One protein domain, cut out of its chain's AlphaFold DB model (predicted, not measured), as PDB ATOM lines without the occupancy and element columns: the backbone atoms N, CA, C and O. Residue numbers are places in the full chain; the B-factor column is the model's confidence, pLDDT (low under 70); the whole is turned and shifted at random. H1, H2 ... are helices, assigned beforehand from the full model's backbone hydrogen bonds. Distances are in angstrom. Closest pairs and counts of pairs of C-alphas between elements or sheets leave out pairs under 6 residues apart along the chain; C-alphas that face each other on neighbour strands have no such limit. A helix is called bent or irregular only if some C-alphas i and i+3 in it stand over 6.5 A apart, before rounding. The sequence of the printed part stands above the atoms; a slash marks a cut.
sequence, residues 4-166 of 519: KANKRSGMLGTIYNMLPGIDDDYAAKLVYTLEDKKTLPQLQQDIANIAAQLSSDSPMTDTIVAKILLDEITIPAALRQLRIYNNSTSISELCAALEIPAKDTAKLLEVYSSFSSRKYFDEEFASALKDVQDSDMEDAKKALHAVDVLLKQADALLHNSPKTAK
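AT A GLANCE: This is residues 4 to 166 of the 519 residues of an uncharacterized protein of Elusimicrobium sp. An273 (UniProt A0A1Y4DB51). Two helical lobes follow each other along the longest axis, joined by the long helix H5: H1, H2, H3 and H4 make one, and in the other H6 and H7 pack on H5 with H8 across them. Residues 159 to 166 of H8 stick out. The printed part has 163 residues with eight named helices, H1 to H8 in order, and no named strand: the class is all helix. It is loose, with a radius of gyration of the C-alphas of 20.5 A, and elongated, spanning 66 by 40 by 25 A.

HOW THE PARTS SIT: H1, residues 4 to 18, touches H2, residues 24 to 34, at a steep tilt of 55 degrees, the closest C-alphas being those of Met 11 and Val 31, 6.3 A apart. H3, residues 40 to 54, touches H4, residues 61 to 69, closest at the C-alphas of Ile 50 and Val 65, 6.4 A. The hub H5, residues 75 to 97, forms a helical hairpin with H4, closest at the C-alphas of Ile 64 and Ala 78, 6.5 A, and another with H6, residues 102 to 112, closest at those of Ser 88 and Leu 109, 6.1 A. H7, residues 121 to 129, touches H8, residues 139 to 166, at a steep tilt of 57 degrees, closest at the C-alphas of Ala 128 and Ala 146, 4.7 A. H1 and H8 are apart. Every O i to N i+4 pair is within hydrogen-bond range in H1, H2, H3, H4, H6 and H7, against 17 of 19 in H5 and 21 of 24 in H8.

IN THESE COORDINATES: H1 begins at C-alpha 4 (-67.527, -11.278, -20.276). H5 is 32.4 A long; H8, 40.7 A, ends at C-alpha 166 (-46.123, 11.026, 19.034). H8 is irregular: C-alphas 159 and 162 are 7.5 A apart.

THE WHOLE: The C-alphas farthest apart, of Lys 4 and Asp 136, are 68.6 A apart. The printed part has no cut and no long link. Residues 4 to 5 and residue 57 have pLDDT under 70.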
ATOM      1  N   LYS A   4     -68.232 -12.008 -21.339       68.56
ATOM      2  CA  LYS A   4     -67.527 -11.278 -20.276       68.56
ATOM      3  C   LYS A   4     -67.768 -11.864 -18.884       68.56
ATOM      4  O   LYS A   4     -66.825 -11.961 -18.106       68.56
ATOM      5  N   ALA A   5     -68.995 -12.269 -18.562       68.75
ATOM      6  CA  ALA A   5     -69.311 -12.862 -17.263       68.75
ATOM      7  C   ALA A   5     -68.616 -14.222 -17.082       68.75
ATOM      8  O   ALA A   5     -68.041 -14.483 -16.027       68.75
ATOM      9  N   ASN A   6     -68.579 -15.039 -18.141       72.25
ATOM     10  CA  ASN A   6     -67.868 -16.320 -18.137       72.25
ATOM     11  C   ASN A   6     -66.347 -16.125 -17.997       72.25
ATOM     12  O   ASN A   6     -65.708 -16.835 -17.222       72.25
ATOM     13  N   LYS A   7     -65.768 -15.123 -18.676       73.19
ATOM     14  CA  LYS A   7     -64.341 -14.784 -18.553       73.19
ATOM     15  C   LYS A   7     -63.977 -14.318 -17.139       73.19
ATOM     16  O   LYS A   7     -63.003 -14.812 -16.577       73.19
ATOM     17  N   ARG A   8     -64.771 -13.415 -16.549       80.06
ATOM     18  CA  ARG A   8     -64.576 -12.934 -15.168       80.06
ATOM     19  C   ARG A   8     -64.638 -14.076 -14.162       80.06
ATOM     20  O   ARG A   8     -63.750 -14.190 -13.328       80.06
ATOM     21  N   SER A   9     -65.644 -14.942 -14.282       78.81
ATOM     22  CA  SER A   9     -65.791 -16.117 -13.419       78.81
ATOM     23  C   SER A   9     -64.603 -17.080 -13.555       78.81
ATOM     24  O   SER A   9     -64.063 -17.522 -12.544       78.81
ATOM     25  N   GLY A  10     -64.127 -17.329 -14.780       80.19
ATOM     26  CA  GLY A  10     -62.934 -18.150 -15.019       80.19
ATOM     27  C   GLY A  10     -61.646 -17.546 -14.445       80.19
ATOM     28  O   GLY A  10     -60.819 -18.275 -13.895       80.19
ATOM     29  N   MET A  11     -61.471 -16.220 -14.532       84.75
ATOM     30  CA  MET A  11     -60.317 -15.521 -13.942       84.75
ATOM     31  C   MET A  11     -60.352 -15.557 -12.423       84.75
ATOM     32  O   MET A  11     -59.342 -15.893 -11.815       84.75
ATOM     33  N   LEU A  12     -61.510 -15.285 -11.823       88.12
ATOM     34  CA  LEU A  12     -61.701 -15.349 -10.379       88.12
ATOM     35  C   LEU A  12     -61.395 -16.760  -9.844       88.12
ATOM     36  O   LEU A  12     -60.610 -16.905  -8.913       88.12
ATOM     37  N   GLY A  13     -61.930 -17.803 -10.492       85.25
ATOM     38  CA  GLY A  13     -61.645 -19.193 -10.122       85.25
ATOM     39  C   GLY A  13     -60.164 -19.557 -10.263       85.25
ATOM     40  O   GLY A  13     -59.610 -20.242  -9.415       85.25
ATOM     41  N   THR A  14     -59.492 -19.049 -11.300       85.88
ATOM     42  CA  THR A  14     -58.045 -19.250 -11.472       85.88
ATOM     43  C   THR A  14     -57.235 -18.563 -10.374       85.88
ATOM     44  O   THR A  14     -56.276 -19.151  -9.885       85.88
ATOM     45  N   ILE A  15     -57.616 -17.346  -9.978       88.62
ATOM     46  CA  ILE A  15     -56.938 -16.594  -8.915       88.62
ATOM     47  C   ILE A  15     -57.060 -17.337  -7.588       88.62
ATOM     48  O   ILE A  15     -56.030 -17.625  -6.996       88.62
ATOM     49  N   TYR A  16     -58.264 -17.735  -7.167       89.31
ATOM     50  CA  TYR A  16     -58.431 -18.480  -5.912       89.31
ATOM     51  C   TYR A  16     -57.743 -19.850  -5.922       89.31
ATOM     52  O   TYR A  16     -57.265 -20.303  -4.888       89.31
ATOM     53  N   ASN A  17     -57.651 -20.510  -7.081       87.75
ATOM     54  CA  ASN A  17     -56.932 -21.780  -7.186       87.75
ATOM     55  C   ASN A  17     -55.411 -21.611  -7.059       87.75
ATOM     56  O   ASN A  17     -54.746 -22.480  -6.506       87.75
ATOM     57  N   MET A  18     -54.856 -20.535  -7.622       88.50
ATOM     58  CA  MET A  18     -53.407 -20.300  -7.663       88.50
ATOM     59  C   MET A  18     -52.892 -19.502  -6.457       88.50
ATOM     60  O   MET A  18     -51.708 -19.580  -6.158       88.50
ATOM     61  N   LEU A  19     -53.763 -18.722  -5.811       88.94
ATOM     62  CA  LEU A  19     -53.495 -17.855  -4.662       88.94
ATOM     63  C   LEU A  19     -54.561 -18.114  -3.577       88.94
ATOM     64  O   LEU A  19     -55.444 -17.279  -3.375       88.94
ATOM     65  N   PRO A  20     -54.555 -19.287  -2.923       86.31
ATOM     66  CA  PRO A  20     -55.632 -19.708  -2.023       86.31
ATOM     67  C   PRO A  20     -55.796 -18.833  -0.770       86.31
ATOM     68  O   PRO A  20     -56.883 -18.800  -0.198       86.31
ATOM     69  N   GLY A  21     -54.748 -18.133  -0.334       83.56
ATOM     70  CA  GLY A  21     -54.755 -17.224   0.814       83.56
ATOM     71  C   GLY A  21     -55.029 -15.758   0.468       83.56
ATOM     72  O   GLY A  21     -54.843 -14.895   1.326       83.56
ATOM     73  N   ILE A  22     -55.411 -15.447  -0.776       87.75
ATOM     74  CA  ILE A  22     -55.689 -14.072  -1.203       87.75
ATOM     75  C   ILE A  22     -56.961 -13.515  -0.547       87.75
ATOM     76  O   ILE A  22     -57.967 -14.206  -0.402       87.75
ATOM     77  N   ASP A  23     -56.925 -12.229  -0.207       87.00
ATOM     78  CA  ASP A  23     -58.099 -11.471   0.222       87.00
ATOM     79  C   ASP A  23     -59.075 -11.213  -0.948       87.00
ATOM     80  O   ASP A  23     -58.658 -10.949  -2.084       87.00
ATOM     81  N   ASP A  24     -60.378 -11.261  -0.664       85.75
ATOM     82  CA  ASP A  24     -61.448 -11.113  -1.656       85.75
ATOM     83  C   ASP A  24     -61.398  -9.771  -2.404       85.75
ATOM     84  O   ASP A  24     -61.632  -9.731  -3.619       85.75
ATOM     85  N   ASP A  25     -61.026  -8.679  -1.728       86.75
ATOM     86  CA  ASP A  25     -60.906  -7.363  -2.356       86.75
ATOM     87  C   ASP A  25     -59.748  -7.350  -3.363       86.75
ATOM     88  O   ASP A  25     -59.873  -6.805  -4.467       86.75
ATOM     89  N   TYR A  26     -58.628  -8.001  -3.031       87.56
ATOM     90  CA  TYR A  26     -57.493  -8.138  -3.946       87.56
ATOM     91  C   TYR A  26     -57.814  -9.061  -5.124       87.56
ATOM     92  O   TYR A  26     -57.455  -8.735  -6.261       87.56
ATOM     93  N   ALA A  27     -58.530 -10.165  -4.895       87.06
ATOM     94  CA  ALA A  27     -58.975 -11.058  -5.961       87.06
ATOM     95  C   ALA A  27     -59.897 -10.330  -6.952       87.06
ATOM     96  O   ALA A  27     -59.671 -10.371  -8.167       87.06
ATOM     97  N   ALA A  28     -60.888  -9.589  -6.448       87.00
ATOM     98  CA  ALA A  28     -61.776  -8.782  -7.277       87.00
ATOM     99  C   ALA A  28     -60.998  -7.712  -8.062       87.00
ATOM    100  O   ALA A  28     -61.176  -7.567  -9.276       87.00
ATOM    101  N   LYS A  29     -60.086  -6.993  -7.396       89.81
ATOM    102  CA  LYS A  29     -59.271  -5.938  -8.014       89.81
ATOM    103  C   LYS A  29     -58.379  -6.464  -9.141       89.81
ATOM    104  O   LYS A  29     -58.266  -5.802 -10.179       89.81
ATOM    105  N   LEU A  30     -57.792  -7.650  -8.975       87.75
ATOM    106  CA  LEU A  30     -57.024  -8.336 -10.018       87.75
ATOM    107  C   LEU A  30     -57.881  -8.637 -11.246       87.75
ATOM    108  O   LEU A  30     -57.464  -8.323 -12.362       87.75
ATOM    109  N   VAL A  31     -59.085  -9.188 -11.058       86.81
ATOM    110  CA  VAL A  31     -60.001  -9.467 -12.176       86.81
ATOM    111  C   VAL A  31     -60.332  -8.178 -12.924       86.81
ATOM    112  O   VAL A  31     -60.127  -8.118 -14.135       86.81
ATOM    113  N   TYR A  32     -60.760  -7.126 -12.221       85.06
ATOM    114  CA  TYR A  32     -61.116  -5.852 -12.858       85.06
ATOM    115  C   TYR A  32     -59.951  -5.197 -13.602       85.06
ATOM    116  O   TYR A  32     -60.147  -4.582 -14.648       85.06
ATOM    117  N   THR A  33     -58.731  -5.327 -13.084       83.06
ATOM    118  CA  THR A  33     -57.560  -4.659 -13.658       83.06
ATOM    119  C   THR A  33     -56.979  -5.432 -14.844       83.06
ATOM    120  O   THR A  33     -56.439  -4.825 -15.775       83.06
ATOM    121  N   LEU A  34     -57.080  -6.764 -14.829       82.88
ATOM    122  CA  LEU A  34     -56.416  -7.636 -15.798       82.88
ATOM    123  C   LEU A  34     -57.356  -8.220 -16.860       82.88
ATOM    124  O   LEU A  34     -56.852  -8.725 -17.864       82.88
ATOM    125  N   GLU A  35     -58.683  -8.126 -16.699       80.69
ATOM    126  CA  GLU A  35     -59.650  -8.793 -17.587       80.69
ATOM    127  C   GLU A  35     -59.489  -8.459 -19.070       80.69
ATOM    128  O   GLU A  35     -59.610  -9.346 -19.913       80.69
ATOM    129  N   ASP A  36     -59.166  -7.213 -19.402       75.25
ATOM    130  CA  ASP A  36     -58.999  -6.758 -20.786       75.25
ATOM    131  C   ASP A  36     -57.518  -6.677 -21.202       75.25
ATOM    132  O   ASP A  36     -57.212  -6.311 -22.336       75.25
ATOM    133  N   LYS A  37     -56.595  -7.034 -20.297       76.62
ATOM    134  CA  LYS A  37     -55.142  -6.924 -20.504       76.62
ATOM    135  C   LYS A  37     -54.446  -8.269 -20.672       76.62
ATOM    136  O   LYS A  37     -53.421  -8.328 -21.347       76.62
ATOM    137  N   LYS A  38     -54.961  -9.335 -20.051       78.75
ATOM    138  CA  LYS A  38     -54.318 -10.656 -20.040       78.75
ATOM    139  C   LYS A  38     -55.308 -11.777 -20.327       78.75
ATOM    140  O   LYS A  38     -56.493 -11.713 -19.998       78.75
ATOM    141  N   THR A  39     -54.803 -12.829 -20.958       82.81
ATOM    142  CA  THR A  39     -55.512 -14.109 -21.077       82.81
ATOM    143  C   THR A  39     -55.318 -14.947 -19.810       82.81
ATOM    144  O   THR A  39     -54.379 -14.723 -19.047       82.81
ATOM    145  N   LEU A  40     -56.192 -15.936 -19.589       84.00
ATOM    146  CA  LEU A  40     -56.081 -16.859 -18.452       84.00
ATOM    147  C   LEU A  40     -54.717 -17.579 -18.384       84.00
ATOM    148  O   LEU A  40     -54.110 -17.545 -17.316       84.00
ATOM    149  N   PRO A  41     -54.180 -18.152 -19.484       86.25
ATOM    150  CA  PRO A  41     -52.871 -18.808 -19.442       86.25
ATOM    151  C   PRO A  41     -51.726 -17.846 -19.110       86.25
ATOM    152  O   PRO A  41     -50.815 -18.203 -18.370       86.25
ATOM    153  N   GLN A  42     -51.782 -16.606 -19.610       85.44
ATOM    154  CA  GLN A  42     -50.789 -15.581 -19.269       85.44
ATOM    155  C   GLN A  42     -50.840 -15.230 -17.780       85.44
ATOM    156  O   GLN A  42     -49.797 -15.147 -17.143       85.44
ATOM    157  N   LEU A  43     -52.042 -15.077 -17.213       86.50
ATOM    158  CA  LEU A  43     -52.204 -14.815 -15.783       86.50
ATOM    159  C   LEU A  43     -51.635 -15.958 -14.928       86.50
ATOM    160  O   LEU A  43     -50.922 -15.692 -13.967       86.50
ATOM    161  N   GLN A  44     -51.912 -17.215 -15.291       87.94
ATOM    162  CA  GLN A  44     -51.365 -18.386 -14.595       87.94
ATOM    163  C   GLN A  44     -49.836 -18.400 -14.629       87.94
ATOM    164  O   GLN A  44     -49.199 -18.600 -13.595       87.94
ATOM    165  N   GLN A  45     -49.251 -18.147 -15.803       89.19
ATOM    166  CA  GLN A  45     -47.803 -18.107 -15.961       89.19
ATOM    167  C   GLN A  45     -47.173 -16.969 -15.153       89.19
ATOM    168  O   GLN A  45     -46.134 -17.168 -14.529       89.19
ATOM    169  N   ASP A  46     -47.795 -15.790 -15.131       88.50
ATOM    170  CA  ASP A  46     -47.303 -14.653 -14.357       88.50
ATOM    171  C   ASP A  46     -47.348 -14.933 -12.852       88.50
ATOM    172  O   ASP A  46     -46.363 -14.662 -12.164       88.50
ATOM    173  N   ILE A  47     -48.440 -15.523 -12.346       89.62
ATOM    174  CA  ILE A  47     -48.537 -15.948 -10.941       89.62
ATOM    175  C   ILE A  47     -47.419 -16.943 -10.616       89.62
ATOM    176  O   ILE A  47     -46.690 -16.738  -9.649       89.62
ATOM    177  N   ALA A  48     -47.232 -17.973 -11.448       87.69
ATOM    178  CA  ALA A  48     -46.193 -18.979 -11.241       87.69
ATOM    179  C   ALA A  48     -44.779 -18.370 -11.257       87.69
ATOM    180  O   ALA A  48     -43.956 -18.683 -10.397       87.69
ATOM    181  N   ASN A  49     -44.504 -17.459 -12.195       89.19
ATOM    182  CA  ASN A  49     -43.216 -16.774 -12.298       89.19
ATOM    183  C   ASN A  49     -42.935 -15.892 -11.075       89.19
ATOM    184  O   ASN A  49     -41.809 -15.876 -10.581       89.19
ATOM    185  N   ILE A  50     -43.937 -15.148 -10.592       89.44
ATOM    186  CA  ILE A  50     -43.787 -14.298  -9.405       89.44
ATOM    187  C   ILE A  50     -43.593 -15.173  -8.165       89.44
ATOM    188  O   ILE A  50     -42.652 -14.938  -7.414       89.44
ATOM    189  N   ALA A  51     -44.418 -16.206  -7.977       86.88
ATOM    190  CA  ALA A  51     -44.295 -17.129  -6.851       86.88
ATOM    191  C   ALA A  51     -42.902 -17.786  -6.805       86.88
ATOM    192  O   ALA A  51     -42.264 -17.807  -5.752       86.88
ATOM    193  N   ALA A  52     -42.377 -18.218  -7.957       86.94
ATOM    194  CA  ALA A  52     -41.028 -18.773  -8.063       86.94
ATOM    195  C   ALA A  52     -39.925 -17.768  -7.681       86.94
ATOM    196  O   ALA A  52     -38.920 -18.162  -7.098       86.94
ATOM    197  N   GLN A  53     -40.104 -16.477  -7.988       86.69
ATOM    198  CA  GLN A  53     -39.150 -15.425  -7.607       86.69
ATOM    199  C   GLN A  53     -39.217 -15.057  -6.123       86.69
ATOM    200  O   GLN A  53     -38.213 -14.610  -5.572       86.69
ATOM    201  N   LEU A  54     -40.384 -15.194  -5.491       86.81
ATOM    202  CA  LEU A  54     -40.549 -14.905  -4.067       86.81
ATOM    203  C   LEU A  54     -40.025 -16.038  -3.182       86.81
ATOM    204  O   LEU A  54     -39.516 -15.747  -2.102       86.81
ATOM    205  N   SER A  55     -40.158 -17.295  -3.633       78.38
ATOM    206  CA  SER A  55     -39.655 -18.504  -2.957       78.38
ATOM    207  C   SER A  55     -39.874 -18.487  -1.434       78.38
ATOM    208  O   SER A  55     -38.942 -18.726  -0.668       78.38
ATOM    209  N   SER A  56     -41.079 -18.111  -0.993       73.56
ATOM    210  CA  SER A  56     -41.411 -17.917   0.420       73.56
ATOM    211  C   SER A  56     -42.713 -18.622   0.762       73.56
ATOM    212  O   SER A  56     -43.747 -18.332   0.161       73.56
ATOM    213  N   ASP A  57     -42.689 -19.430   1.817       68.81
ATOM    214  CA  ASP A  57     -43.863 -20.136   2.352       68.81
ATOM    215  C   ASP A  57     -44.650 -19.273   3.360       68.81
ATOM    216  O   ASP A  57     -45.306 -19.772   4.272       68.81
ATOM    217  N   SER A  58     -44.562 -17.943   3.230       74.19
ATOM    218  CA  SER A  58     -45.236 -17.023   4.146       74.19
ATOM    219  C   SER A  58     -46.748 -17.054   3.898       74.19
ATOM    220  O   SER A  58     -47.168 -17.015   2.741       74.19
ATOM    221  N   PRO A  59     -47.591 -16.975   4.944       72.19
ATOM    222  CA  PRO A  59     -49.033 -16.788   4.773       72.19
ATOM    223  C   PRO A  59     -49.394 -15.519   3.982       72.19
ATOM    224  O   PRO A  59     -50.482 -15.417   3.430       72.19
ATOM    225  N   MET A  60     -48.481 -14.540   3.924       82.31
ATOM    226  CA  MET A  60     -48.661 -13.282   3.191       82.31
ATOM    227  C   MET A  60     -48.200 -13.347   1.730       82.31
ATOM    228  O   MET A  60     -48.370 -12.362   1.005       82.31
ATOM    229  N   THR A  61     -47.622 -14.470   1.283       86.06
ATOM    230  CA  THR A  61     -47.084 -14.616  -0.077       86.06
ATOM    231  C   THR A  61     -48.152 -14.338  -1.129       86.06
ATOM    232  O   THR A  61     -47.901 -13.541  -2.030       86.06
ATOM    233  N   ASP A  62     -49.362 -14.876  -0.980       88.69
ATOM    234  CA  ASP A  62     -50.430 -14.726  -1.975       88.69
ATOM    235  C   ASP A  62     -50.890 -13.272  -2.142       88.69
ATOM    236  O   ASP A  62     -50.992 -12.756  -3.260       88.69
ATOM    237  N   THR A  63     -51.078 -12.564  -1.027       88.00
ATOM    238  CA  THR A  63     -51.402 -11.130  -1.023       88.00
ATOM    239  C   THR A  63     -50.270 -10.301  -1.634       88.00
ATOM    240  O   THR A  63     -50.519  -9.324  -2.342       88.00
ATOM    241  N   ILE A  64     -49.011 -10.682  -1.408       89.38
ATOM    242  CA  ILE A  64     -47.857 -10.012  -2.014       89.38
ATOM    243  C   ILE A  64     -47.781 -10.282  -3.521       89.38
ATOM    244  O   ILE A  64     -47.543  -9.343  -4.282       89.38
ATOM    245  N   VAL A  65     -48.055 -11.508  -3.977       90.69
ATOM    246  CA  VAL A  65     -48.172 -11.822  -5.410       90.69
ATOM    247  C   VAL A  65     -49.254 -10.949  -6.051       90.69
ATOM    248  O   VAL A  65     -49.015 -10.357  -7.105       90.69
ATOM    249  N   ALA A  66     -50.407 -10.793  -5.394       90.38
ATOM    250  CA  ALA A  66     -51.481  -9.926  -5.868       90.38
ATOM    251  C   ALA A  66     -51.042  -8.457  -5.991       90.38
ATOM    252  O   ALA A  66     -51.257  -7.837  -7.033       90.38
ATOM    253  N   LYS A  67     -50.361  -7.910  -4.976       90.69
ATOM    254  CA  LYS A  67     -49.809  -6.544  -5.020       90.69
ATOM    255  C   LYS A  67     -48.800  -6.356  -6.155       90.69
ATOM    256  O   LYS A  67     -48.809  -5.314  -6.806       90.69
ATOM    257  N   ILE A  68     -47.956  -7.355  -6.430       89.62
ATOM    258  CA  ILE A  68     -46.995  -7.310  -7.548       89.62
ATOM    259  C   ILE A  68     -47.734  -7.311  -8.891       89.62
ATOM    260  O   ILE A  68     -47.377  -6.547  -9.783       89.62
ATOM    261  N   LEU A  69     -48.767  -8.144  -9.045       88.50
ATOM    262  CA  LEU A  69     -49.586  -8.206 -10.264       88.50
ATOM    263  C   LEU A  69     -50.375  -6.917 -10.531       88.50
ATOM    264  O   LEU A  69     -50.682  -6.621 -11.687       88.50
ATOM    265  N   LEU A  70     -50.702  -6.173  -9.474       88.19
ATOM    266  CA  LEU A  70     -51.339  -4.856  -9.531       88.19
ATOM    267  C   LEU A  70     -50.339  -3.696  -9.663       88.19
ATOM    268  O   LEU A  70     -50.767  -2.546  -9.681       88.19
ATOM    269  N   ASP A  71     -49.038  -3.986  -9.762       86.88
ATOM    270  CA  ASP A  71     -47.953  -2.999  -9.817       86.88
ATOM    271  C   ASP A  71     -47.886  -2.061  -8.594       86.88
ATOM    272  O   ASP A  71     -47.351  -0.958  -8.678       86.88
ATOM    273  N   GLU A  72     -48.391  -2.499  -7.438       88.12
ATOM    274  CA  GLU A  72     -48.365  -1.724  -6.187       88.12
ATOM    275  C   GLU A  72     -47.047  -1.872  -5.420       88.12
ATOM    276  O   GLU A  72     -46.728  -1.051  -4.562       88.12
ATOM    277  N   ILE A  73     -46.293  -2.939  -5.697       89.44
ATOM    278  CA  ILE A  73     -45.020  -3.227  -5.039       89.44
ATOM    279  C   ILE A  73     -44.005  -3.815  -6.021       89.44
ATOM    280  O   ILE A  73     -44.330  -4.662  -6.859       89.44
ATOM    281  N   THR A  74     -42.743  -3.400  -5.903       88.38
ATOM    282  CA  THR A  74     -41.645  -4.012  -6.662       88.38
ATOM    283  C   THR A  74     -41.238  -5.346  -6.035       88.38
ATOM    284  O   THR A  74     -41.307  -5.531  -4.824       88.38
ATOM    285  N   ILE A  75     -40.760  -6.297  -6.841       87.62
ATOM    286  CA  ILE A  75     -40.318  -7.615  -6.336       87.62
ATOM    287  C   ILE A  75     -39.216  -7.489  -5.267       87.62
ATOM    288  O   ILE A  75     -39.334  -8.128  -4.224       87.62
ATOM    289  N   PRO A  76     -38.185  -6.633  -5.436       88.25
ATOM    290  CA  PRO A  76     -37.191  -6.430  -4.384       88.25
ATOM    291  C   PRO A  76     -37.785  -5.880  -3.081       88.25
ATOM    292  O   PRO A  76     -37.321  -6.238  -1.999       88.25
ATOM    293  N   ALA A  77     -38.803  -5.017  -3.160       89.25
ATOM    294  CA  ALA A  77     -39.497  -4.509  -1.982       89.25
ATOM    295  C   ALA A  77     -40.381  -5.591  -1.334       89.25
ATOM    296  O   ALA A  77     -40.356  -5.751  -0.115       89.25
ATOM    297  N   ALA A  78     -41.065  -6.404  -2.140       90.12
ATOM    298  CA  ALA A  78     -41.850  -7.552  -1.697       90.12
ATOM    299  C   ALA A  78     -41.011  -8.591  -0.941       90.12
ATOM    300  O   ALA A  78     -41.413  -9.032   0.132       90.12
ATOM    301  N   LEU A  79     -39.813  -8.921  -1.433       88.69
ATOM    302  CA  LEU A  79     -38.881  -9.818  -0.739       88.69
ATOM    303  C   LEU A  79     -38.477  -9.279   0.643       88.69
ATOM    304  O   LEU A  79     -38.373 -10.042   1.600       88.69
ATOM    305  N   ARG A  80     -38.298  -7.956   0.781       87.00
ATOM    306  CA  ARG A  80     -38.033  -7.327   2.088       87.00
ATOM    307  C   ARG A  80     -39.234  -7.428   3.024       87.00
ATOM    308  O   ARG A  80     -39.041  -7.689   4.208       87.00
ATOM    309  N   GLN A  81     -40.452  -7.244   2.503       87.75
ATOM    310  CA  GLN A  81     -41.676  -7.436   3.286       87.75
ATOM    311  C   GLN A  81     -41.811  -8.885   3.761       87.75
ATOM    312  O   GLN A  81     -41.997  -9.110   4.953       87.75
ATOM    313  N   LEU A  82     -41.625  -9.862   2.869       88.00
ATOM    314  CA  LEU A  82     -41.665 -11.286   3.212       88.00
ATOM    315  C   LEU A  82     -40.623 -11.664   4.261       88.00
ATOM    316  O   LEU A  82     -40.956 -12.367   5.209       88.00
ATOM    317  N   ARG A  83     -39.393 -11.145   4.156       86.25
ATOM    318  CA  ARG A  83     -38.356 -11.378   5.173       86.25
ATOM    319  C   ARG A  83     -38.810 -10.916   6.560       86.25
ATOM    320  O   ARG A  83     -38.622 -11.643   7.525       86.25
ATOM    321  N   ILE A  84     -39.461  -9.754   6.660       84.50
ATOM    322  CA  ILE A  84     -39.989  -9.245   7.936       84.50
ATOM    323  C   ILE A  84     -41.161 -10.097   8.438       84.50
ATOM    324  O   ILE A  84     -41.218 -10.400   9.627       84.50
ATOM    325  N   TYR A  85     -42.059 -10.544   7.557       84.12
ATOM    326  CA  TYR A  85     -43.126 -11.467   7.954       84.12
ATOM    327  C   TYR A  85     -42.568 -12.798   8.472       84.12
ATOM    328  O   TYR A  85     -43.037 -13.297   9.497       84.12
ATOM    329  N   ASN A  86     -41.517 -13.321   7.840       86.56
ATOM    330  CA  ASN A  86     -40.853 -14.554   8.262       86.56
ATOM    331  C   ASN A  86     -40.138 -14.401   9.615       86.56
ATOM    332  O   ASN A  86     -40.063 -15.380  10.354       86.56
ATOM    333  N   ASN A  87     -39.717 -13.186  10.010       88.69
ATOM    334  CA  ASN A  87     -39.176 -12.953  11.356       88.69
ATOM    335  C   ASN A  87     -40.158 -13.409  12.443       88.69
ATOM    336  O   ASN A  87     -39.728 -13.977  13.440       88.69
ATOM    337  N   SER A  88     -41.468 -13.190  12.267       87.62
ATOM    338  CA  SER A  88     -42.466 -13.610  13.265       87.62
ATOM    339  C   SER A  88     -42.445 -15.125  13.500       87.62
ATOM    340  O   SER A  88     -42.502 -15.580  14.646       87.62
ATOM    341  N   THR A  89     -42.296 -15.898  12.423       88.44
ATOM    342  CA  THR A  89     -42.203 -17.359  12.451       88.44
ATOM    343  C   THR A  89     -40.893 -17.789  13.097       88.44
ATOM    344  O   THR A  89     -40.923 -18.517  14.082       88.44
ATOM    345  N   SER A  90     -39.761 -17.236  12.646       89.50
ATOM    346  CA  SER A  90     -38.440 -17.557  13.196       89.50
ATOM    347  C   SER A  90     -38.312 -17.232  14.687       89.50
ATOM    348  O   SER A  90     -37.747 -18.021  15.440       89.50
ATOM    349  N   ILE A  91     -38.857 -16.096  15.138       91.44
ATOM    350  CA  ILE A  91     -38.877 -15.720  16.561       91.44
ATOM    351  C   ILE A  91     -39.719 -16.720  17.352       91.44
ATOM    352  O   ILE A  91     -39.285 -17.190  18.400       91.44
ATOM    353  N   SER A  92     -40.913 -17.054  16.858       90.88
ATOM    354  CA  SER A  92     -41.829 -17.964  17.554       90.88
ATOM    355  C   SER A  92     -41.243 -19.372  17.681       90.88
ATOM    356  O   SER A  92     -41.295 -19.955  18.761       90.88
ATOM    357  N   GLU A  93     -40.640 -19.896  16.612       91.69
ATOM    358  CA  GLU A  93     -39.978 -21.205  16.601       91.69
ATOM    359  C   GLU A  93     -38.766 -21.240  17.536       91.69
ATOM    360  O   GLU A  93     -38.637 -22.165  18.340       91.69
ATOM    361  N   LEU A  94     -37.907 -20.213  17.488       92.62
ATOM    362  CA  LEU A  94     -36.739 -20.123  18.364       92.62
ATOM    363  C   LEU A  94     -37.150 -20.026  19.839       92.62
ATOM    364  O   LEU A  94     -36.621 -20.752  20.677       92.62
ATOM    365  N   CYS A  95     -38.096 -19.143  20.164       92.38
ATOM    366  CA  CYS A  95     -38.573 -18.965  21.533       92.38
ATOM    367  C   CYS A  95     -39.252 -20.226  22.071       92.38
ATOM    368  O   CYS A  95     -39.067 -20.552  23.241       92.38
ATOM    369  N   ALA A  96     -39.994 -20.955  21.229       92.44
ATOM    370  CA  ALA A  96     -40.578 -22.238  21.603       92.44
ATOM    371  C   ALA A  96     -39.497 -23.293  21.885       92.44
ATOM    372  O   ALA A  96     -39.589 -23.998  22.887       92.44
ATOM    373  N   ALA A  97     -38.455 -23.372  21.051       92.19
ATOM    374  CA  ALA A  97     -37.349 -24.312  21.235       92.19
ATOM    375  C   ALA A  97     -36.499 -24.019  22.486       92.19
ATOM    376  O   ALA A  97     -35.948 -24.940  23.084       92.19
ATOM    377  N   LEU A  98     -36.391 -22.747  22.877       92.06
ATOM    378  CA  LEU A  98     -35.642 -22.291  24.054       92.06
ATOM    379  C   LEU A  98     -36.511 -22.130  25.316       92.06
ATOM    380  O   LEU A  98     -36.009 -21.653  26.331       92.06
ATOM    381  N   GLU A  99     -37.797 -22.492  25.254       92.06
ATOM    382  CA  GLU A  99     -38.769 -22.357  26.351       92.06
ATOM    383  C   GLU A  99     -38.851 -20.927  26.936       92.06
ATOM    384  O   GLU A  99     -39.045 -20.718  28.138       92.06
ATOM    385  N   ILE A 100     -38.721 -19.911  26.076       92.31
ATOM    386  CA  ILE A 100     -38.768 -18.500  26.477       92.31
ATOM    387  C   ILE A 100     -40.197 -18.124  26.902       92.31
ATOM    388  O   ILE A 100     -41.160 -18.449  26.199       92.31
ATOM    389  N   PRO A 101     -40.382 -17.379  28.010       91.94
ATOM    390  CA  PRO A 101     -41.705 -16.948  28.447       91.94
ATOM    391  C   PRO A 101     -42.478 -16.191  27.360       91.94
ATOM    392  O   PRO A 101     -41.931 -15.355  26.634       91.94
ATOM    393  N   ALA A 102     -43.797 -16.398  27.306       90.94
ATOM    394  CA  ALA A 102     -44.670 -15.743  26.325       90.94
ATOM    395  C   ALA A 102     -44.583 -14.205  26.367       90.94
ATOM    396  O   ALA A 102     -44.674 -13.548  25.334       90.94
ATOM    397  N   LYS A 103     -44.357 -13.626  27.556       92.62
ATOM    398  CA  LYS A 103     -44.180 -12.178  27.734       92.62
ATOM    399  C   LYS A 103     -42.946 -11.649  26.999       92.62
ATOM    400  O   LYS A 103     -43.014 -10.586  26.391       92.62
ATOM    401  N   ASP A 104     -41.839 -12.378  27.058       92.00
ATOM    402  CA  ASP A 104     -40.580 -11.973  26.434       92.00
ATOM    403  C   ASP A 104     -40.601 -12.271  24.932       92.00
ATOM    404  O   ASP A 104     -40.181 -11.440  24.128       92.00
ATOM    405  N   THR A 105     -41.241 -13.375  24.537       92.19
ATOM    406  CA  THR A 105     -41.555 -13.664  23.130       92.19
ATOM    407  C   THR A 105     -42.383 -12.539  22.499       92.19
ATOM    408  O   THR A 105     -42.049 -12.064  21.416       92.19
ATOM    409  N   ALA A 106     -43.417 -12.048  23.192       91.69
ATOM    410  CA  ALA A 106     -44.249 -10.947  22.708       91.69
ATOM    411  C   ALA A 106     -43.446  -9.655  22.483       91.69
ATOM    412  O   ALA A 106     -43.620  -9.010  21.453       91.69
ATOM    413  N   LYS A 107     -42.511  -9.312  23.382       92.00
ATOM    414  CA  LYS A 107     -41.620  -8.152  23.192       92.00
ATOM    415  C   LYS A 107     -40.750  -8.295  21.946       92.00
ATOM    416  O   LYS A 107     -40.589  -7.336  21.193       92.00
ATOM    417  N   LEU A 108     -40.172  -9.479  21.729       91.62
ATOM    418  CA  LEU A 108     -39.349  -9.730  20.546       91.62
ATOM    419  C   LEU A 108     -40.178  -9.629  19.267       91.62
ATOM    420  O   LEU A 108     -39.720  -9.020  18.304       91.62
ATOM    421  N   LEU A 109     -41.409 -10.145  19.269       90.88
ATOM    422  CA  LEU A 109     -42.331  -9.995  18.146       90.88
ATOM    423  C   LEU A 109     -42.669  -8.518  17.896       90.88
ATOM    424  O   LEU A 109     -42.521  -8.057  16.765       90.88
ATOM    425  N   GLU A 110     -43.027  -7.746  18.923       89.06
ATOM    426  CA  GLU A 110     -43.343  -6.315  18.778       89.06
ATOM    427  C   GLU A 110     -42.200  -5.514  18.137       89.06
ATOM    428  O   GLU A 110     -42.450  -4.608  17.344       89.06
ATOM    429  N   VAL A 111     -40.945  -5.853  18.444       89.62
ATOM    430  CA  VAL A 111     -39.778  -5.117  17.939       89.62
ATOM    431  C   VAL A 111     -39.270  -5.675  16.612       89.62
ATOM    432  O   VAL A 111     -39.058  -4.918  15.669       89.62
ATOM    433  N   TYR A 112     -39.059  -6.984  16.510       89.62
ATOM    434  CA  TYR A 112     -38.320  -7.604  15.405       89.62
ATOM    435  C   TYR A 112     -39.217  -8.244  14.337       89.62
ATOM    436  O   TYR A 112     -38.719  -8.591  13.269       89.62
ATOM    437  N   SER A 113     -40.530  -8.357  14.569       84.38
ATOM    438  CA  SER A 113     -41.503  -8.697  13.514       84.38
ATOM    439  C   SER A 113     -42.296  -7.489  13.002       84.38
ATOM    440  O   SER A 113     -43.104  -7.613  12.083       84.38
ATOM    441  N   SER A 114     -42.044  -6.300  13.560       83.19
ATOM    442  CA  SER A 114     -42.660  -5.064  13.088       83.19
ATOM    443  C   SER A 114     -41.925  -4.487  11.882       83.19
ATOM    444  O   SER A 114     -40.710  -4.292  11.882       83.19
ATOM    445  N   PHE A 115     -42.699  -4.091  10.876       79.81
ATOM    446  CA  PHE A 115     -42.192  -3.381   9.709       79.81
ATOM    447  C   PHE A 115     -41.591  -2.009  10.054       79.81
ATOM    448  O   PHE A 115     -40.707  -1.496   9.364       79.81
ATOM    449  N   SER A 116     -42.053  -1.415  11.153       79.88
ATOM    450  CA  SER A 116     -41.687  -0.064  11.561       79.88
ATOM    451  C   SER A 116     -40.323   0.030  12.242       79.88
ATOM    452  O   SER A 116     -39.757   1.122  12.309       79.88
ATOM    453  N   SER A 117     -39.770  -1.089  12.722       81.94
ATOM    454  CA  SER A 117     -38.438  -1.124  13.334       81.94
ATOM    455  C   SER A 117     -37.320  -1.194  12.294       81.94
ATOM    456  O   SER A 117     -36.183  -0.830  12.593       81.94
ATOM    457  N   ARG A 118     -37.640  -1.630  11.063       77.44
ATOM    458  CA  ARG A 118     -36.690  -1.880   9.962       77.44
ATOM    459  C   ARG A 118     -35.519  -2.791  10.345       77.44
ATOM    460  O   ARG A 118     -34.436  -2.673   9.772       77.44
ATOM    461  N   LYS A 119     -35.735  -3.691  11.301       83.31
ATOM    462  CA  LYS A 119     -34.751  -4.684  11.730       83.31
ATOM    463  C   LYS A 119     -35.074  -6.049  11.138       83.31
ATOM    464  O   LYS A 119     -36.240  -6.438  11.072       83.31
ATOM    465  N   TYR A 120     -34.041  -6.784  10.744       85.50
ATOM    466  CA  TYR A 120     -34.173  -8.187  10.367       85.50
ATOM    467  C   TYR A 120     -33.707  -9.056  11.529       85.50
ATOM    468  O   TYR A 120     -32.623  -8.844  12.074       85.50
ATOM    469  N   PHE A 121     -34.563  -9.984  11.957       88.44
ATOM    470  CA  PHE A 121     -34.313 -10.774  13.158       88.44
ATOM    471  C   PHE A 121     -33.052 -11.631  13.021       88.44
ATOM    472  O   PHE A 121     -32.256 -11.695  13.950       88.44
ATOM    473  N   ASP A 122     -32.837 -12.223  11.850       87.44
ATOM    474  CA  ASP A 122     -31.658 -13.024  11.526       87.44
ATOM    475  C   ASP A 122     -30.341 -12.237  11.647       87.44
ATOM    476  O   ASP A 122     -29.380 -12.734  12.232       87.44
ATOM    477  N   GLU A 123     -30.291 -10.998  11.155       90.12
ATOM    478  CA  GLU A 123     -29.108 -10.130  11.247       90.12
ATOM    479  C   GLU A 123     -28.814  -9.704  12.688       90.12
ATOM    480  O   GLU A 123     -27.666  -9.747  13.137       90.12
ATOM    481  N   GLU A 124     -29.851  -9.308  13.425       90.75
ATOM    482  CA  GLU A 124     -29.715  -8.860  14.812       90.75
ATOM    483  C   GLU A 124     -29.331 -10.033  15.724       90.75
ATOM    484  O   GLU A 124     -28.439  -9.902  16.563       90.75
ATOM    485  N   PHE A 125     -29.939 -11.203  15.512       91.12
ATOM    486  CA  PHE A 125     -29.613 -12.425  16.235       91.12
ATOM    487  C   PHE A 125     -28.189 -12.899  15.929       91.12
ATOM    488  O   PHE A 125     -27.421 -13.163  16.853       91.12
ATOM    489  N   ALA A 126     -27.781 -12.917  14.656       90.75
ATOM    490  CA  ALA A 126     -26.408 -13.240  14.276       90.75
ATOM    491  C   ALA A 126     -25.397 -12.256  14.883       90.75
ATOM    492  O   ALA A 126     -24.323 -12.666  15.317       90.75
ATOM    493  N   SER A 127     -25.732 -10.964  14.955       91.69
ATOM    494  CA  SER A 127     -24.884  -9.972  15.618       91.69
ATOM    495  C   SER A 127     -24.760 -10.228  17.118       91.69
ATOM    496  O   SER A 127     -23.666 -10.087  17.652       91.69
ATOM    497  N   ALA A 128     -25.850 -10.604  17.789       90.56
ATOM    498  CA  ALA A 128     -25.846 -10.930  19.213       90.56
ATOM    499  C   ALA A 128     -25.100 -12.244  19.518       90.56
ATOM    500  O   ALA A 128     -24.549 -12.406  20.603       90.56
ATOM    501  N   LEU A 129     -25.036 -13.170  18.554       89.88
ATOM    502  CA  LEU A 129     -24.275 -14.415  18.676       89.88
ATOM    503  C   LEU A 129     -22.757 -14.231  18.563       89.88
ATOM    504  O   LEU A 129     -22.026 -15.067  19.092       89.88
ATOM    505  N   LYS A 130     -22.265 -13.174  17.898       89.75
ATOM    506  CA  LYS A 130     -20.820 -12.974  17.651       89.75
ATOM    507  C   LYS A 130     -19.980 -13.005  18.925       89.75
ATOM    508  O   LYS A 130     -18.883 -13.550  18.909       89.75
ATOM    509  N   ASP A 131     -20.512 -12.475  20.022       78.19
ATOM    510  CA  ASP A 131     -19.792 -12.368  21.295       78.19
ATOM    511  C   ASP A 131     -19.570 -13.730  21.976       78.19
ATOM    512  O   ASP A 131     -18.666 -13.885  22.793       78.19
ATOM    513  N   VAL A 132     -20.381 -14.733  21.627       84.94
ATOM    514  CA  VAL A 132     -20.348 -16.081  22.214       84.94
ATOM    515  C   VAL A 132     -20.066 -17.174  21.185       84.94
ATOM    516  O   VAL A 132     -20.046 -18.355  21.543       84.94
ATOM    517  N   GLN A 133     -19.815 -16.808  19.927       81.50
ATOM    518  CA  GLN A 133     -19.670 -17.739  18.808       81.50
ATOM    519  C   GLN A 133     -18.551 -18.762  19.055       81.50
ATOM    520  O   GLN A 133     -18.802 -19.968  18.980       81.50
ATOM    521  N   ASP A 134     -17.372 -18.287  19.468       83.31
ATOM    522  CA  ASP A 134     -16.169 -19.103  19.701       83.31
ATOM    523  C   ASP A 134     -16.059 -19.652  21.136       83.31
ATOM    524  O   ASP A 134     -15.029 -20.195  21.525       83.31
ATOM    525  N   SER A 135     -17.105 -19.501  21.956       82.62
ATOM    526  CA  SER A 135     -17.103 -20.030  23.324       82.62
ATOM    527  C   SER A 135     -17.367 -21.543  23.360       82.62
ATOM    528  O   SER A 135     -18.089 -22.074  22.513       82.62
ATOM    529  N   ASP A 136     -16.879 -22.226  24.399       84.25
ATOM    530  CA  ASP A 136     -17.134 -23.659  24.659       84.25
ATOM    531  C   ASP A 136     -18.572 -23.955  25.144       84.25
ATOM    532  O   ASP A 136     -18.873 -25.032  25.661       84.25
ATOM    533  N   MET A 137     -19.484 -22.985  25.038       85.12
ATOM    534  CA  MET A 137     -20.873 -23.134  25.465       85.12
ATOM    535  C   MET A 137     -21.663 -24.048  24.517       85.12
ATOM    536  O   MET A 137     -21.434 -24.067  23.311       85.12
ATOM    537  N   GLU A 138     -22.662 -24.749  25.055       88.75
ATOM    538  CA  GLU A 138     -23.662 -25.458  24.245       88.75
ATOM    539  C   GLU A 138     -24.478 -24.467  23.400       88.75
ATOM    540  O   GLU A 138     -24.807 -23.371  23.866       88.75
ATOM    541  N   ASP A 139     -24.869 -24.873  22.190       86.38
ATOM    542  CA  ASP A 139     -25.572 -24.012  21.227       86.38
ATOM    543  C   ASP A 139     -26.854 -23.392  21.799       86.38
ATOM    544  O   ASP A 139     -27.115 -22.206  21.594       86.38
ATOM    545  N   ALA A 140     -27.611 -24.143  22.606       87.81
ATOM    546  CA  ALA A 140     -28.803 -23.633  23.284       87.81
ATOM    547  C   ALA A 140     -28.480 -22.466  24.236       87.81
ATOM    548  O   ALA A 140     -29.224 -21.488  24.301       87.81
ATOM    549  N   LYS A 141     -27.343 -22.522  24.943       88.81
ATOM    550  CA  LYS A 141     -26.905 -21.456  25.856       88.81
ATOM    551  C   LYS A 141     -26.376 -20.241  25.095       88.81
ATOM    552  O   LYS A 141     -26.595 -19.117  25.540       88.81
ATOM    553  N   LYS A 142     -25.718 -20.449  23.949       90.06
ATOM    554  CA  LYS A 142     -25.323 -19.357  23.038       90.06
ATOM    555  C   LYS A 142     -26.554 -18.640  22.481       90.06
ATOM    556  O   LYS A 142     -26.611 -17.413  22.497       90.06
ATOM    557  N   ALA A 143     -27.562 -19.400  22.057       89.50
ATOM    558  CA  ALA A 143     -28.823 -18.863  21.560       89.50
ATOM    559  C   ALA A 143     -29.593 -18.091  22.645       89.50
ATOM    560  O   ALA A 143     -30.021 -16.969  22.393       89.50
ATOM    561  N   LEU A 144     -29.691 -18.631  23.867       92.25
ATOM    562  CA  LEU A 144     -30.250 -17.926  25.030       92.25
ATOM    563  C   LEU A 144     -29.516 -16.610  25.317       92.25
ATOM    564  O   LEU A 144     -30.163 -15.584  25.510       92.25
ATOM    565  N   HIS A 145     -28.180 -16.608  25.272       91.06
ATOM    566  CA  HIS A 145     -27.398 -15.384  25.440       91.06
ATOM    567  C   HIS A 145     -27.756 -14.324  24.389       91.06
ATOM    568  O   HIS A 145     -27.980 -13.161  24.729       91.06
ATOM    569  N   ALA A 146     -27.857 -14.722  23.120       92.38
ATOM    570  CA  ALA A 146     -28.264 -13.819  22.050       92.38
ATOM    571  C   ALA A 146     -29.699 -13.296  22.250       92.38
ATOM    572  O   ALA A 146     -29.937 -12.099  22.095       92.38
ATOM    573  N   VAL A 147     -30.639 -14.152  22.667       93.06
ATOM    574  CA  VAL A 147     -32.014 -13.747  23.014       93.06
ATOM    575  C   VAL A 147     -32.025 -12.720  24.151       93.06
ATOM    576  O   VAL A 147     -32.697 -11.698  24.031       93.06
ATOM    577  N   ASP A 148     -31.237 -12.918  25.209       93.25
ATOM    578  CA  ASP A 148     -31.138 -11.973  26.329       93.25
ATOM    579  C   ASP A 148     -30.601 -10.602  25.895       93.25
ATOM    580  O   ASP A 148     -31.054  -9.558  26.379       93.25
ATOM    581  N   VAL A 149     -29.633 -10.578  24.973       93.44
ATOM    582  CA  VAL A 149     -29.124  -9.334  24.379       93.44
ATOM    583  C   VAL A 149     -30.231  -8.625  23.597       93.44
ATOM    584  O   VAL A 149     -30.437  -7.423  23.791       93.44
ATOM    585  N   LEU A 150     -30.982  -9.354  22.766       93.38
ATOM    586  CA  LEU A 150     -32.096  -8.790  21.999       93.38
ATOM    587  C   LEU A 150     -33.234  -8.295  22.902       93.38
ATOM    588  O   LEU A 150     -33.792  -7.232  22.641       93.38
ATOM    589  N   LEU A 151     -33.544  -8.991  23.999       93.94
ATOM    590  CA  LEU A 151     -34.554  -8.557  24.971       93.94
ATOM    591  C   LEU A 151     -34.165  -7.243  25.656       93.94
ATOM    592  O   LEU A 151     -34.989  -6.333  25.755       93.94
ATOM    593  N   LYS A 152     -32.895  -7.093  26.055       93.19
ATOM    594  CA  LYS A 152     -32.387  -5.829  26.621       93.19
ATOM    595  C   LYS A 152     -32.500  -4.675  25.626       93.19
ATOM    596  O   LYS A 152     -32.869  -3.563  26.005       93.19
ATOM    597  N   GLN A 153     -32.194  -4.927  24.353       91.38
ATOM    598  CA  GLN A 153     -32.354  -3.930  23.294       91.38
ATOM    599  C   GLN A 153     -33.831  -3.591  23.047       91.38
ATOM    600  O   GLN A 153     -34.173  -2.415  22.910       91.38
ATOM    601  N   ALA A 154     -34.707  -4.599  23.029       91.88
ATOM    602  CA  ALA A 154     -36.144  -4.427  22.866       91.88
ATOM    603  C   ALA A 154     -36.735  -3.557  23.983       91.88
ATOM    604  O   ALA A 154     -37.454  -2.603  23.693       91.88
ATOM    605  N   ASP A 155     -36.365  -3.802  25.243       91.81
ATOM    606  CA  ASP A 155     -36.825  -3.000  26.383       91.81
ATOM    607  C   ASP A 155     -36.425  -1.519  26.248       91.81
ATOM    608  O   ASP A 155     -37.243  -0.623  26.483       91.81
ATOM    609  N   ALA A 156     -35.198  -1.238  25.799       89.38
ATOM    610  CA  ALA A 156     -34.734   0.132  25.570       89.38
ATOM    611  C   ALA A 156     -35.509   0.847  24.442       89.38
ATOM    612  O   ALA A 156     -35.795   2.047  24.534       89.38
ATOM    613  N   LEU A 157     -35.867   0.119  23.379       89.00
ATOM    614  CA  LEU A 157     -36.648   0.650  22.258       89.00
ATOM    615  C   LEU A 157     -38.111   0.891  22.652       89.00
ATOM    616  O   LEU A 157     -38.650   1.973  22.397       89.00
ATOM    617  N   LEU A 158     -38.735  -0.075  23.328       89.44
ATOM    618  CA  LEU A 158     -40.122   0.013  23.784       89.44
ATOM    619  C   LEU A 158     -40.314   1.139  24.806       89.44
ATOM    620  O   LEU A 158     -41.309   1.861  24.735       89.44
ATOM    621  N   HIS A 159     -39.335   1.376  25.686       89.31
ATOM    622  CA  HIS A 159     -39.383   2.480  26.648       89.31
ATOM    623  C   HIS A 159     -39.519   3.858  25.971       89.31
ATOM    624  O   HIS A 159     -40.288   4.710  26.420       89.31
ATOM    625  N   ASN A 160     -38.815   4.070  24.854       85.56
ATOM    626  CA  ASN A 160     -38.847   5.331  24.106       85.56
ATOM    627  C   ASN A 160     -40.018   5.426  23.110       85.56
ATOM    628  O   ASN A 160     -40.346   6.520  22.637       85.56
ATOM    629  N   SER A 161     -40.677   4.304  22.819       87.88
ATOM    630  CA  SER A 161     -41.685   4.180  21.765       87.88
ATOM    631  C   SER A 161     -42.833   5.200  21.838       87.88
ATOM    632  O   SER A 161     -43.123   5.822  20.814       87.88
ATOM    633  N   PRO A 162     -43.467   5.481  22.998       89.75
ATOM    634  CA  PRO A 162     -44.585   6.430  23.053       89.75
ATOM    635  C   PRO A 162     -44.185   7.858  22.661       89.75
ATOM    636  O   PRO A 162     -44.987   8.608  22.099       89.75
ATOM    637  N   LYS A 163     -42.943   8.251  22.967       91.62
ATOM    638  CA  LYS A 163     -42.402   9.564  22.602       91.62
ATOM    639  C   LYS A 163     -42.128   9.625  21.101       91.62
ATOM    640  O   LYS A 163     -42.536  10.594  20.462       91.62
ATOM    641  N   THR A 164     -41.503   8.587  20.547       91.00
ATOM    642  CA  THR A 164     -41.209   8.492  19.111       91.00
ATOM    643  C   THR A 164     -42.486   8.447  18.278       91.00
ATOM    644  O   THR A 164     -42.607   9.228  17.343       91.00
ATOM    645  N   ALA A 165     -43.489   7.653  18.662       92.06
ATOM    646  CA  ALA A 165     -44.767   7.566  17.951       92.06
ATOM    647  C   ALA A 165     -45.500   8.921  17.888       92.06
ATOM    648  O   ALA A 165     -45.977   9.332  16.829       92.06
ATOM    649  N   LYS A 166     -45.539   9.670  19.003       93.75
ATOM    650  CA  LYS A 166     -46.123  11.026  19.034       93.75
ATOM    651  C   LYS A 166     -45.373  12.003  18.129       93.75
ATOM    652  O   LYS A 166     -46.007  12.865  17.521       93.75
TER     653      LYS A 166